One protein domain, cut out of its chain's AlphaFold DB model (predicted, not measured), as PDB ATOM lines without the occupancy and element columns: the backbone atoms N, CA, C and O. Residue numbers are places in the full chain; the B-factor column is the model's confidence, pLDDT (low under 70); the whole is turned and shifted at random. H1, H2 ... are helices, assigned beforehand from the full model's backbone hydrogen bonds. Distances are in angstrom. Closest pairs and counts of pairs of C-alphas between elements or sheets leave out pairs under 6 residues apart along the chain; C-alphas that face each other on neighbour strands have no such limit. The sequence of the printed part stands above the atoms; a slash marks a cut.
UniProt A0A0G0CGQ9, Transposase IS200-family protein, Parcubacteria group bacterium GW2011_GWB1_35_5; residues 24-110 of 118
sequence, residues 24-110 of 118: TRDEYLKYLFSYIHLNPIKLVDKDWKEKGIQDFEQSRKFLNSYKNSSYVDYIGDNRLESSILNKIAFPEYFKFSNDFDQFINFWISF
ATOM      1  N   THR A  24     139.962  53.769  90.746       96.00
ATOM      2  CA  THR A  24     138.696  54.153  91.399       96.00
ATOM      3  C   THR A  24     138.407  55.653  91.364       96.00
ATOM      4  O   THR A  24     137.346  56.075  91.812       96.00
ATOM      5  N   ARG A  25     139.353  56.469  90.882       95.38
ATOM      6  CA  ARG A  25     139.264  57.937  90.871       95.38
ATOM      7  C   ARG A  25     139.441  58.477  89.462       95.38
ATOM      8  O   ARG A  25     140.401  58.114  88.779       95.38
ATOM      9  N   ASP A  26     138.545  59.372  89.073       92.56
ATOM     10  CA  ASP A  26     138.475  59.964  87.736       92.56
ATOM     11  C   ASP A  26     139.741  60.774  87.407       92.56
ATOM     12  O   ASP A  26     140.314  60.668  86.323       92.56
ATOM     13  N   GLU A  27     140.263  61.508  88.390       91.31
ATOM     14  CA  GLU A  27     141.486  62.304  88.269       91.31
ATOM     15  C   GLU A  27     142.705  61.417  88.020       91.31
ATOM     16  O   GLU A  27     143.594  61.767  87.240       91.31
ATOM     17  N   TYR A  28     142.743  60.242  88.657       92.81
ATOM     18  CA  TYR A  28     143.833  59.296  88.456       92.81
ATOM     19  C   TYR A  28     143.757  58.646  87.074       92.81
ATOM     20  O   TYR A  28     144.790  58.482  86.425       92.81
ATOM     21  N   LEU A  29     142.551  58.340  86.585       93.31
ATOM     22  CA  LEU A  29     142.364  57.838  85.225       93.31
ATOM     23  C   LEU A  29     142.827  58.860  84.182       93.31
ATOM     24  O   LEU A  29     143.575  58.506  83.272       93.31
ATOM     25  N   LYS A  30     142.450  60.132  84.356       91.38
ATOM     26  CA  LYS A  30     142.937  61.248  83.535       91.38
ATOM     27  C   LYS A  30     144.462  61.316  83.554       91.38
ATOM     28  O   LYS A  30     145.088  61.265  82.501       91.38
ATOM     29  N   TYR A  31     145.081  61.337  84.732       90.69
ATOM     30  CA  TYR A  31     146.542  61.336  84.831       90.69
ATOM     31  C   TYR A  31     147.194  60.159  84.085       90.69
ATOM     32  O   TYR A  31     148.142  60.361  83.328       90.69
ATOM     33  N   LEU A  32     146.687  58.933  84.268       93.38
ATOM     34  CA  LEU A  32     147.214  57.740  83.598       93.38
ATOM     35  C   LEU A  32     147.102  57.837  82.077       93.38
ATOM     36  O   LEU A  32     148.040  57.468  81.370       93.38
ATOM     37  N   PHE A  33     145.978  58.349  81.585       92.88
ATOM     38  CA  PHE A  33     145.754  58.559  80.164       92.88
ATOM     39  C   PHE A  33     146.799  59.524  79.577       92.88
ATOM     40  O   PHE A  33     147.484  59.171  78.615       92.88
ATOM     41  N   SER A  34     147.038  60.672  80.219       92.06
ATOM     42  CA  SER A  34     148.125  61.590  79.836       92.06
ATOM     43  C   SER A  34     149.488  60.927  79.913       92.06
ATOM     44  O   SER A  34     150.289  61.039  78.992       92.06
ATOM     45  N   TYR A  35     149.765  60.216  81.006       92.06
ATOM     46  CA  TYR A  35     151.051  59.574  81.233       92.06
ATOM     47  C   TYR A  35     151.396  58.592  80.109       92.06
ATOM     48  O   TYR A  35     152.517  58.620  79.603       92.06
ATOM     49  N   ILE A  36     150.439  57.761  79.681       94.25
ATOM     50  CA  ILE A  36     150.618  56.820  78.566       94.25
ATOM     51  C   ILE A  36     150.963  57.572  77.279       94.25
ATOM     52  O   ILE A  36     151.918  57.208  76.591       94.25
ATOM     53  N   HIS A  37     150.222  58.639  76.978       94.06
ATOM     54  CA  HIS A  37     150.402  59.429  75.766       94.06
ATOM     55  C   HIS A  37     151.689  60.261  75.745       94.06
ATOM     56  O   HIS A  37     152.266  60.432  74.676       94.06
ATOM     57  N   LEU A  38     152.166  60.725  76.901       93.69
ATOM     58  CA  LEU A  38     153.398  61.508  77.036       93.69
ATOM     59  C   LEU A  38     154.653  60.634  77.180       93.69
ATOM     60  O   LEU A  38     155.755  61.089  76.887       93.69
ATOM     61  N   ASN A  39     154.527  59.363  77.581       95.00
ATOM     62  CA  ASN A  39     155.672  58.469  77.786       95.00
ATOM     63  C   ASN A  39     156.649  58.360  76.588       95.00
ATOM     64  O   ASN A  39     157.854  58.278  76.847       95.00
ATOM     65  N   PRO A  40     156.203  58.400  75.310       95.75
ATOM     66  CA  PRO A  40     157.104  58.417  74.158       95.75
ATOM     67  C   PRO A  40     158.100  59.581  74.138       95.75
ATOM     68  O   PRO A  40     159.177  59.410  73.572       95.75
ATOM     69  N   ILE A  41     157.807  60.717  74.786       94.25
ATOM     70  CA  ILE A  41     158.718  61.877  74.856       94.25
ATOM     71  C   ILE A  41     160.099  61.475  75.382       94.25
ATOM     72  O   ILE A  41     161.098  62.021  74.927       94.25
ATOM     73  N   LYS A  42     160.192  60.433  76.224       93.50
ATOM     74  CA  LYS A  42     161.467  59.884  76.726       93.50
ATOM     75  C   LYS A  42     162.484  59.549  75.619       93.50
ATOM     76  O   LYS A  42     163.678  59.442  75.887       93.50
ATOM     77  N   LEU A  43     162.018  59.327  74.391       94.31
ATOM     78  CA  LEU A  43     162.864  59.021  73.239       94.31
ATOM     79  C   LEU A  43     163.602  60.251  72.686       94.31
ATOM     80  O   LEU A  43     164.653  60.075  72.075       94.31
ATOM     81  N   VAL A  44     163.080  61.460  72.912       93.38
ATOM     82  CA  VAL A  44     163.655  62.734  72.437       93.38
ATOM     83  C   VAL A  44     164.114  63.644  73.579       93.38
ATOM     84  O   VAL A  44     165.106  64.347  73.430       93.38
ATOM     85  N   ASP A  45     163.474  63.553  74.744       91.06
ATOM     86  CA  ASP A  45     163.841  64.251  75.977       91.06
ATOM     87  C   ASP A  45     163.859  63.230  77.125       91.06
ATOM     88  O   ASP A  45     162.822  62.835  77.655       91.06
ATOM     89  N   LYS A  46     165.044  62.711  77.465       89.38
ATOM     90  CA  LYS A  46     165.188  61.580  78.402       89.38
ATOM     91  C   LYS A  46     164.781  61.914  79.837       89.38
ATOM     92  O   LYS A  46     164.301  61.012  80.525       89.38
ATOM     93  N   ASP A  47     164.949  63.172  80.240       87.94
ATOM     94  CA  ASP A  47     164.784  63.645  81.620       87.94
ATOM     95  C   ASP A  47     163.469  64.426  81.807       87.94
ATOM     96  O   ASP A  47     163.283  65.119  82.810       87.94
ATOM     97  N   TRP A  48     162.543  64.340  80.840       87.06
ATOM     98  CA  TRP A  48     161.300  65.121  80.829       87.06
ATOM     99  C   TRP A  48     160.435  64.906  82.080       87.06
ATOM    100  O   TRP A  48     159.675  65.787  82.486       87.06
ATOM    101  N   LYS A  49     160.531  63.726  82.710       82.19
ATOM    102  CA  LYS A  49     159.767  63.402  83.922       82.19
ATOM    103  C   LYS A  49     160.323  64.118  85.137       82.19
ATOM    104  O   LYS A  49     159.553  64.452  86.031       82.19
ATOM    105  N   GLU A  50     161.628  64.326  85.194       84.50
ATOM    106  CA  GLU A  50     162.340  64.955  86.294       84.50
ATOM    107  C   GLU A  50     162.321  66.473  86.113       84.50
ATOM    108  O   GLU A  50     161.781  67.170  86.971       84.50
ATOM    109  N   LYS A  51     162.807  66.950  84.963       83.50
ATOM    110  CA  LYS A  51     163.044  68.370  84.657       83.50
ATOM    111  C   LYS A  51     161.849  69.084  84.022       83.50
ATOM    112  O   LYS A  51     161.899  70.290  83.826       83.50
ATOM    113  N   GLY A  52     160.788  68.352  83.683       83.38
ATOM    114  CA  GLY A  52     159.732  68.875  82.819       83.38
ATOM    115  C   GLY A  52     160.168  68.903  81.353       83.38
ATOM    116  O   GLY A  52     161.335  68.685  81.024       83.38
ATOM    117  N   ILE A  53     159.210  69.154  80.465       84.69
ATOM    118  CA  ILE A  53     159.457  69.229  79.022       84.69
ATOM    119  C   ILE A  53     160.142  70.557  78.708       84.69
ATOM    120  O   ILE A  53     159.557  71.618  78.929       84.69
ATOM    121  N   GLN A  54     161.369  70.484  78.188       82.00
ATOM    122  CA  GLN A  54     162.181  71.673  77.902       82.00
ATOM    123  C   GLN A  54     161.783  72.340  76.580       82.00
ATOM    124  O   GLN A  54     161.621  73.555  76.513       82.00
ATOM    125  N   ASP A  55     161.591  71.534  75.531       87.88
ATOM    126  CA  ASP A  55     161.175  71.987  74.203       87.88
ATOM    127  C   ASP A  55     159.777  71.447  73.887       87.88
ATOM    128  O   ASP A  55     159.576  70.288  73.494       87.88
ATOM    129  N   PHE A  56     158.789  72.310  74.115       85.19
ATOM    130  CA  PHE A  56     157.381  71.988  73.932       85.19
ATOM    131  C   PHE A  56     157.026  71.703  72.474       85.19
ATOM    132  O   PHE A  56     156.323  70.731  72.186       85.19
ATOM    133  N   GLU A  57     157.502  72.540  71.552       88.25
ATOM    134  CA  GLU A  57     157.167  72.411  70.136       88.25
ATOM    135  C   GLU A  57     157.766  71.136  69.554       88.25
ATOM    136  O   GLU A  57     157.074  70.386  68.860       88.25
ATOM    137  N   GLN A  58     159.021  70.837  69.894       91.25
ATOM    138  CA  GLN A  58     159.676  69.607  69.469       91.25
ATOM    139  C   GLN A  58     158.981  68.372  70.040       91.25
ATOM    140  O   GLN A  58     158.715  67.424  69.297       91.25
ATOM    141  N   SER A  59     158.626  68.390  71.328       91.31
ATOM    142  CA  SER A  59     157.927  67.276  71.975       91.31
ATOM    143  C   SER A  59     156.556  67.031  71.349       91.31
ATOM    144  O   SER A  59     156.211  65.890  71.040       91.31
ATOM    145  N   ARG A  60     155.790  68.096  71.081       90.12
ATOM    146  CA  ARG A  60     154.507  67.990  70.378       90.12
ATOM    147  C   ARG A  60     154.689  67.441  68.967       90.12
ATOM    148  O   ARG A  60     153.984  66.515  68.577       90.12
ATOM    149  N   LYS A  61     155.632  67.985  68.195       92.88
ATOM    150  CA  LYS A  61     155.912  67.518  66.829       92.88
ATOM    151  C   LYS A  61     156.301  66.039  66.820       92.88
ATOM    152  O   LYS A  61     155.860  65.287  65.950       92.88
ATOM    153  N   PHE A  62     157.079  65.609  67.811       94.94
ATOM    154  CA  PHE A  62     157.412  64.207  68.008       94.94
ATOM    155  C   PHE A  62     156.162  63.361  68.289       94.94
ATOM    156  O   PHE A  62     155.924  62.396  67.565       94.94
ATOM    157  N   LEU A  63     155.318  63.747  69.252       93.75
ATOM    158  CA  LEU A  63     154.080  63.023  69.569       93.75
ATOM    159  C   LEU A  63     153.131  62.910  68.367       93.75
ATOM    160  O   LEU A  63     152.620  61.824  68.100       93.75
ATOM    161  N   ASN A  64     152.973  63.984  67.591       92.50
ATOM    162  CA  ASN A  64     152.143  63.999  66.382       92.50
ATOM    163  C   ASN A  64     152.655  63.043  65.286       92.50
ATOM    164  O   ASN A  64     151.888  62.641  64.419       92.50
ATOM    165  N   SER A  65     153.944  62.683  65.300       93.69
ATOM    166  CA  SER A  65     154.547  61.761  64.322       93.69
ATOM    167  C   SER A  65     154.752  60.337  64.858       93.69
ATOM    168  O   SER A  65     155.094  59.422  64.101       93.69
ATOM    169  N   TYR A  66     154.530  60.115  66.156       95.12
ATOM    170  CA  TYR A  66     154.796  58.841  66.814       95.12
ATOM    171  C   TYR A  66     153.642  57.841  66.624       95.12
ATOM    172  O   TYR A  66     152.679  57.802  67.387       95.12
ATOM    173  N   LYS A  67     153.776  56.965  65.621       92.56
ATOM    174  CA  LYS A  67     152.734  55.997  65.209       92.56
ATOM    175  C   LYS A  67     152.409  54.899  66.231       92.56
ATOM    176  O   LYS A  67     151.343  54.288  66.167       92.56
ATOM    177  N   ASN A  68     153.313  54.635  67.174       93.62
ATOM    178  CA  ASN A  68     153.179  53.546  68.151       93.62
ATOM    179  C   ASN A  68     152.422  53.983  69.418       93.62
ATOM    180  O   ASN A  68     152.724  53.543  70.525       93.62
ATOM    181  N   SER A  69     151.454  54.882  69.261       94.38
ATOM    182  CA  SER A  69     150.575  55.387  70.313       94.38
ATOM    183  C   SER A  69     149.202  55.657  69.714       94.38
ATOM    184  O   SER A  69     149.098  55.943  68.523       94.38
ATOM    185  N   SER A  70     148.150  55.600  70.530       93.38
ATOM    186  CA  SER A  70     146.821  56.054  70.111       93.38
ATOM    187  C   SER A  70     146.679  57.580  70.102       93.38
ATOM    188  O   SER A  70     145.624  58.091  69.759       93.38
ATOM    189  N   TYR A  71     147.731  58.322  70.479       93.38
ATOM    190  CA  TYR A  71     147.739  59.790  70.525       93.38
ATOM    191  C   TYR A  71     147.249  60.416  69.212       93.38
ATOM    192  O   TYR A  71     146.385  61.290  69.225       93.38
ATOM    193  N   VAL A  72     147.754  59.916  68.079       91.81
ATOM    194  CA  VAL A  72     147.399  60.416  66.742       91.81
ATOM    195  C   VAL A  72     145.909  60.233  66.425       91.81
ATOM    196  O   VAL A  72     145.294  61.093  65.803       91.81
ATOM    197  N   ASP A  73     145.284  59.176  66.950       90.62
ATOM    198  CA  ASP A  73     143.853  58.924  66.771       90.62
ATOM    199  C   ASP A  73     142.979  59.913  67.560       90.62
ATOM    200  O   ASP A  73     141.802  60.075  67.235       90.62
ATOM    201  N   TYR A  74     143.510  60.537  68.617       89.19
ATOM    202  CA  TYR A  74     142.788  61.538  69.414       89.19
ATOM    203  C   TYR A  74     142.933  62.963  68.868       89.19
ATOM    204  O   TYR A  74     142.043  63.773  69.102       89.19
ATOM    205  N   ILE A  75     143.981  63.253  68.090       87.56
ATOM    206  CA  ILE A  75     144.136  64.537  67.376       87.56
ATOM    207  C   ILE A  75     143.478  64.537  65.981       87.56
ATOM    208  O   ILE A  75     143.560  65.532  65.266       87.56
ATOM    209  N   GLY A  76     142.819  63.437  65.591       80.75
ATOM    210  CA  GLY A  76     142.011  63.352  64.370       80.75
ATOM    211  C   GLY A  76     142.661  62.648  63.175       80.75
ATOM    212  O   GLY A  76     142.165  62.795  62.060       80.75
ATOM    213  N   ASP A  77     143.739  61.884  63.374       76.50
ATOM    214  CA  ASP A  77     144.315  61.062  62.305       76.50
ATOM    215  C   ASP A  77     143.467  59.801  62.057       76.50
ATOM    216  O   ASP A  77     143.124  59.067  62.989       76.50
ATOM    217  N   ASN A  78     143.133  59.545  60.791       79.06
ATOM    218  CA  ASN A  78     142.345  58.392  60.362       79.06
ATOM    219  C   ASN A  78     143.280  57.340  59.765       79.06
ATOM    220  O   ASN A  78     143.608  57.373  58.578       79.06
ATOM    221  N   ARG A  79     143.676  56.375  60.594       91.44
ATOM    222  CA  ARG A  79     144.569  55.276  60.209       91.44
ATOM    223  C   ARG A  79     143.881  53.921  60.342       91.44
ATOM    224  O   ARG A  79     142.875  53.771  61.032       91.44
ATOM    225  N   LEU A  80     144.439  52.896  59.699       92.69
ATOM    226  CA  LEU A  80     143.868  51.543  59.743       92.69
ATOM    227  C   LEU A  80     143.856  50.972  61.168       92.69
ATOM    228  O   LEU A  80     142.915  50.282  61.560       92.69
ATOM    229  N   GLU A  81     144.871  51.291  61.967       92.94
ATOM    230  CA  GLU A  81     144.993  50.845  63.354       92.94
ATOM    231  C   GLU A  81     143.940  51.464  64.281       92.94
ATOM    232  O   GLU A  81     143.705  50.934  65.363       92.94
ATOM    233  N   SER A  82     143.232  52.524  63.874       91.50
ATOM    234  CA  SER A  82     142.114  53.048  64.665       91.50
ATOM    235  C   SER A  82     141.018  51.989  64.870       91.50
ATOM    236  O   SER A  82     140.280  52.051  65.850       91.50
ATOM    237  N   SER A  83     140.950  50.972  63.997       92.44
ATOM    238  CA  SER A  83     140.010  49.845  64.086       92.44
ATOM    239  C   SER A  83     140.191  48.947  65.316       92.44
ATOM    240  O   SER A  83     139.245  48.268  65.708       92.44
ATOM    241  N   ILE A  84     141.373  48.943  65.946       92.75
ATOM    242  CA  ILE A  84     141.623  48.165  67.171       92.75
ATOM    243  C   ILE A  84     141.366  48.971  68.454       92.75
ATOM    244  O   ILE A  84     141.602  48.470  69.553       92.75
ATOM    245  N   LEU A  85     140.897  50.219  68.335       91.25
ATOM    246  CA  LEU A  85     140.604  51.093  69.468       91.25
ATOM    247  C   LEU A  85     139.114  51.062  69.816       91.25
ATOM    248  O   LEU A  85     138.256  51.212  68.952       91.25
ATOM    249  N   ASN A  86     138.805  50.967  71.110       90.81
ATOM    250  CA  ASN A  86     137.450  51.157  71.622       90.81
ATOM    251  C   ASN A  86     137.366  52.475  72.401       90.81
ATOM    252  O   ASN A  86     137.505  52.498  73.623       90.81
ATOM    253  N   LYS A  87     137.153  53.579  71.678       87.06
ATOM    254  CA  LYS A  87     137.029  54.915  72.283       87.06
ATOM    255  C   LYS A  87     135.742  55.071  73.107       87.06
ATOM    256  O   LYS A  87     135.739  55.849  74.046       87.06
ATOM    257  N   ILE A  88     134.692  54.304  72.792       87.06
ATOM    258  CA  ILE A  88     133.379  54.358  73.463       87.06
ATOM    259  C   ILE A  88     133.451  53.784  74.885       87.06
ATOM    260  O   ILE A  88     132.749  54.242  75.777       87.06
ATOM    261  N   ALA A  89     134.307  52.785  75.114       87.94
ATOM    262  CA  ALA A  89     134.508  52.211  76.445       87.94
ATOM    263  C   ALA A  89     135.271  53.142  77.405       87.94
ATOM    264  O   ALA A  89     135.313  52.877  78.607       87.94
ATOM    265  N   PHE A  90     135.901  54.198  76.888       86.06
ATOM    266  CA  PHE A  90     136.580  55.196  77.702       86.06
ATOM    267  C   PHE A  90     135.599  56.317  78.081       86.06
ATOM    268  O   PHE A  90     134.742  56.658  77.265       86.06
ATOM    269  N   PRO A  91     135.700  56.915  79.283       83.69
ATOM    270  CA  PRO A  91     134.836  58.029  79.658       83.69
ATOM    271  C   PRO A  91     134.882  59.180  78.644       83.69
ATOM    272  O   PRO A  91     135.938  59.503  78.096       83.69
ATOM    273  N   GLU A  92     133.741  59.838  78.431       83.38
ATOM    274  CA  GLU A  92     133.601  60.969  77.503       83.38
ATOM    275  C   GLU A  92     134.236  62.266  78.045       83.38
ATOM    276  O   GLU A  92     133.551  63.261  78.288       83.38
ATOM    277  N   TYR A  93     135.553  62.270  78.258       82.56
ATOM    278  CA  TYR A  93     136.285  63.471  78.683       82.56
ATOM    279  C   TYR A  93     136.561  64.452  77.541       82.56
ATOM    280  O   TYR A  93     136.752  65.634  77.807       82.56
ATOM    281  N   PHE A  94     136.608  63.968  76.298       81.50
ATOM    282  CA  PHE A  94     136.997  64.754  75.125       81.50
ATOM    283  C   PHE A  94     135.837  64.774  74.132       81.50
ATOM    284  O   PHE A  94     135.708  63.883  73.295       81.50
ATOM    285  N   LYS A  95     134.945  65.751  74.288       72.38
ATOM    286  CA  LYS A  95     133.728  65.891  73.473       72.38
ATOM    287  C   LYS A  95     133.961  66.785  72.265       72.38
ATOM    288  O   LYS A  95     133.351  66.579  71.219       72.38
ATOM    289  N   PHE A  96     134.852  67.759  72.405       77.44
ATOM    290  CA  PHE A  96     135.214  68.706  71.362       77.44
ATOM    291  C   PHE A  96     136.610  68.412  70.818       77.44
ATOM    292  O   PHE A  96     137.476  67.886  71.518       77.44
ATOM    293  N   SER A  97     136.846  68.803  69.564       72.12
ATOM    294  CA  SER A  97     138.112  68.567  68.854       72.12
ATOM    295  C   SER A  97     139.343  69.107  69.590       72.12
ATOM    296  O   SER A  97     140.430  68.567  69.429       72.12
ATOM    297  N   ASN A  98     139.174  70.139  70.420       81.94
ATOM    298  CA  ASN A  98     140.265  70.777  71.151       81.94
ATOM    299  C   ASN A  98     140.441  70.262  72.592       81.94
ATOM    300  O   ASN A  98     141.423  70.616  73.241       81.94
ATOM    301  N   ASP A  99     139.521  69.445  73.117       87.19
ATOM    302  CA  ASP A  99     139.556  69.027  74.527       87.19
ATOM    303  C   ASP A  99     140.797  68.185  74.827       87.19
ATOM    304  O   ASP A  99     141.459  68.378  75.845       87.19
ATOM    305  N   PHE A 100     141.136  67.263  73.921       89.12
ATOM    306  CA  PHE A 100     142.323  66.421  74.060       89.12
ATOM    307  C   PHE A 100     143.607  67.255  74.018       89.12
ATOM    308  O   PHE A 100     144.488  67.069  74.858       89.12
ATOM    309  N   ASP A 101     143.696  68.211  73.093       87.31
ATOM    310  CA  ASP A 101     144.851  69.100  72.985       87.31
ATOM    311  C   ASP A 101     145.006  69.968  74.240       87.31
ATOM    312  O   ASP A 101     146.091  70.031  74.817       87.31
ATOM    313  N   GLN A 102     143.926  70.590  74.722       88.75
ATOM    314  CA  GLN A 102     143.943  71.365  75.969       88.75
ATOM    315  C   GLN A 102     144.361  70.510  77.165       88.75
ATOM    316  O   GLN A 102     145.178  70.933  77.985       88.75
ATOM    317  N   PHE A 103     143.834  69.293  77.244       89.62
ATOM    318  CA  PHE A 103     144.149  68.344  78.295       89.62
ATOM    319  C   PHE A 103     145.629  67.946  78.296       89.62
ATOM    320  O   PHE A 103     146.287  68.008  79.336       89.62
ATOM    321  N   ILE A 104     146.185  67.590  77.139       89.00
ATOM    322  CA  ILE A 104     147.607  67.267  77.006       89.00
ATOM    323  C   ILE A 104     148.473  68.487  77.353       89.00
ATOM    324  O   ILE A 104     149.448  68.355  78.093       89.00
ATOM    325  N   ASN A 105     148.083  69.685  76.914       85.94
ATOM    326  CA  ASN A 105     148.806  70.929  77.207       85.94
ATOM    327  C   ASN A 105     148.850  71.248  78.694       85.94
ATOM    328  O   ASN A 105     149.889  71.672  79.208       85.94
ATOM    329  N   PHE A 106     147.740  71.017  79.391       86.50
ATOM    330  CA  PHE A 106     147.686  71.145  80.837       86.50
ATOM    331  C   PHE A 106     148.732  70.239  81.498       86.50
ATOM    332  O   PHE A 106     149.550  70.719  82.275       86.50
ATOM    333  N   TRP A 107     148.778  68.952  81.140       82.56
ATOM    334  CA  TRP A 107     149.713  68.007  81.761       82.56
ATOM    335  C   TRP A 107     151.177  68.259  81.410       82.56
ATOM    336  O   TRP A 107     152.043  68.063  82.261       82.56
ATOM    337  N   ILE A 108     151.457  68.728  80.194       77.44
ATOM    338  CA  ILE A 108     152.811  69.119  79.790       77.44
ATOM    339  C   ILE A 108     153.284  70.350  80.579       77.44
ATOM    340  O   ILE A 108     154.420  70.384  81.048       77.44
ATOM    341  N   SER A 109     152.415  71.345  80.768       77.06
ATOM    342  CA  SER A 109     152.754  72.582  81.487       77.06
ATOM    343  C   SER A 109     152.671  72.467  83.014       77.06
ATOM    344  O   SER A 109     153.191  73.331  83.721       77.06
ATOM    345  N   PHE A 110     152.056  71.404  83.543       73.44
ATOM    346  CA  PHE A 110     151.766  71.244  84.970       73.44
ATOM    347  C   PHE A 110     153.007  71.374  85.868       73.44
ATOM    348  O   PHE A 110     152.944  72.038  86.900       73.44
TER     349      PHE A 110
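AT A GLANCE: This is residues 24 to 110 of the 118 residues of the protein "Transposase IS200-family protein" of Parcubacteria group bacterium GW2011_GWB1_35_5 (UniProt A0A0G0CGQ9). Long, kinked H1 runs through the domain, with H3 and H6 packed crosswise on it and H2 and H5 toward opposite ends. The printed part has 87 residues with six named helices in chain order, H1 to H6: all helix. It is compact, radius of gyration of the C-alphas 13.1 A, spans 35 by 31 by 20 A.

HOW THE PARTS SIT: H1, residues 26 to 43, touches H3, residues 56 to 65, about perpendicular at 89 degrees, closest at the C-alphas of Ile 41 and Ser 59, 6.2 A. It touches H6, residues 99 to 110, about perpendicular at 74 degrees, closest at the C-alphas of Ser 34 and Ile 104, 6.4 A. Every O i to N i+4 pair is within hydrogen-bond range in H3 and H6, 10 of 14 in H1.

IN THESE COORDINATES: H1, 28.4 A long, begins at C-alpha 26 (138.475, 59.964, 87.736); H6 ends at C-alpha 110 (151.766, 71.244, 84.970). H2 is residues 48 to 51, H4 71 to 74, H5 80 to 84.

THE WHOLE: The H5 to H6 link is long; no printed residue has pLDDT under 70.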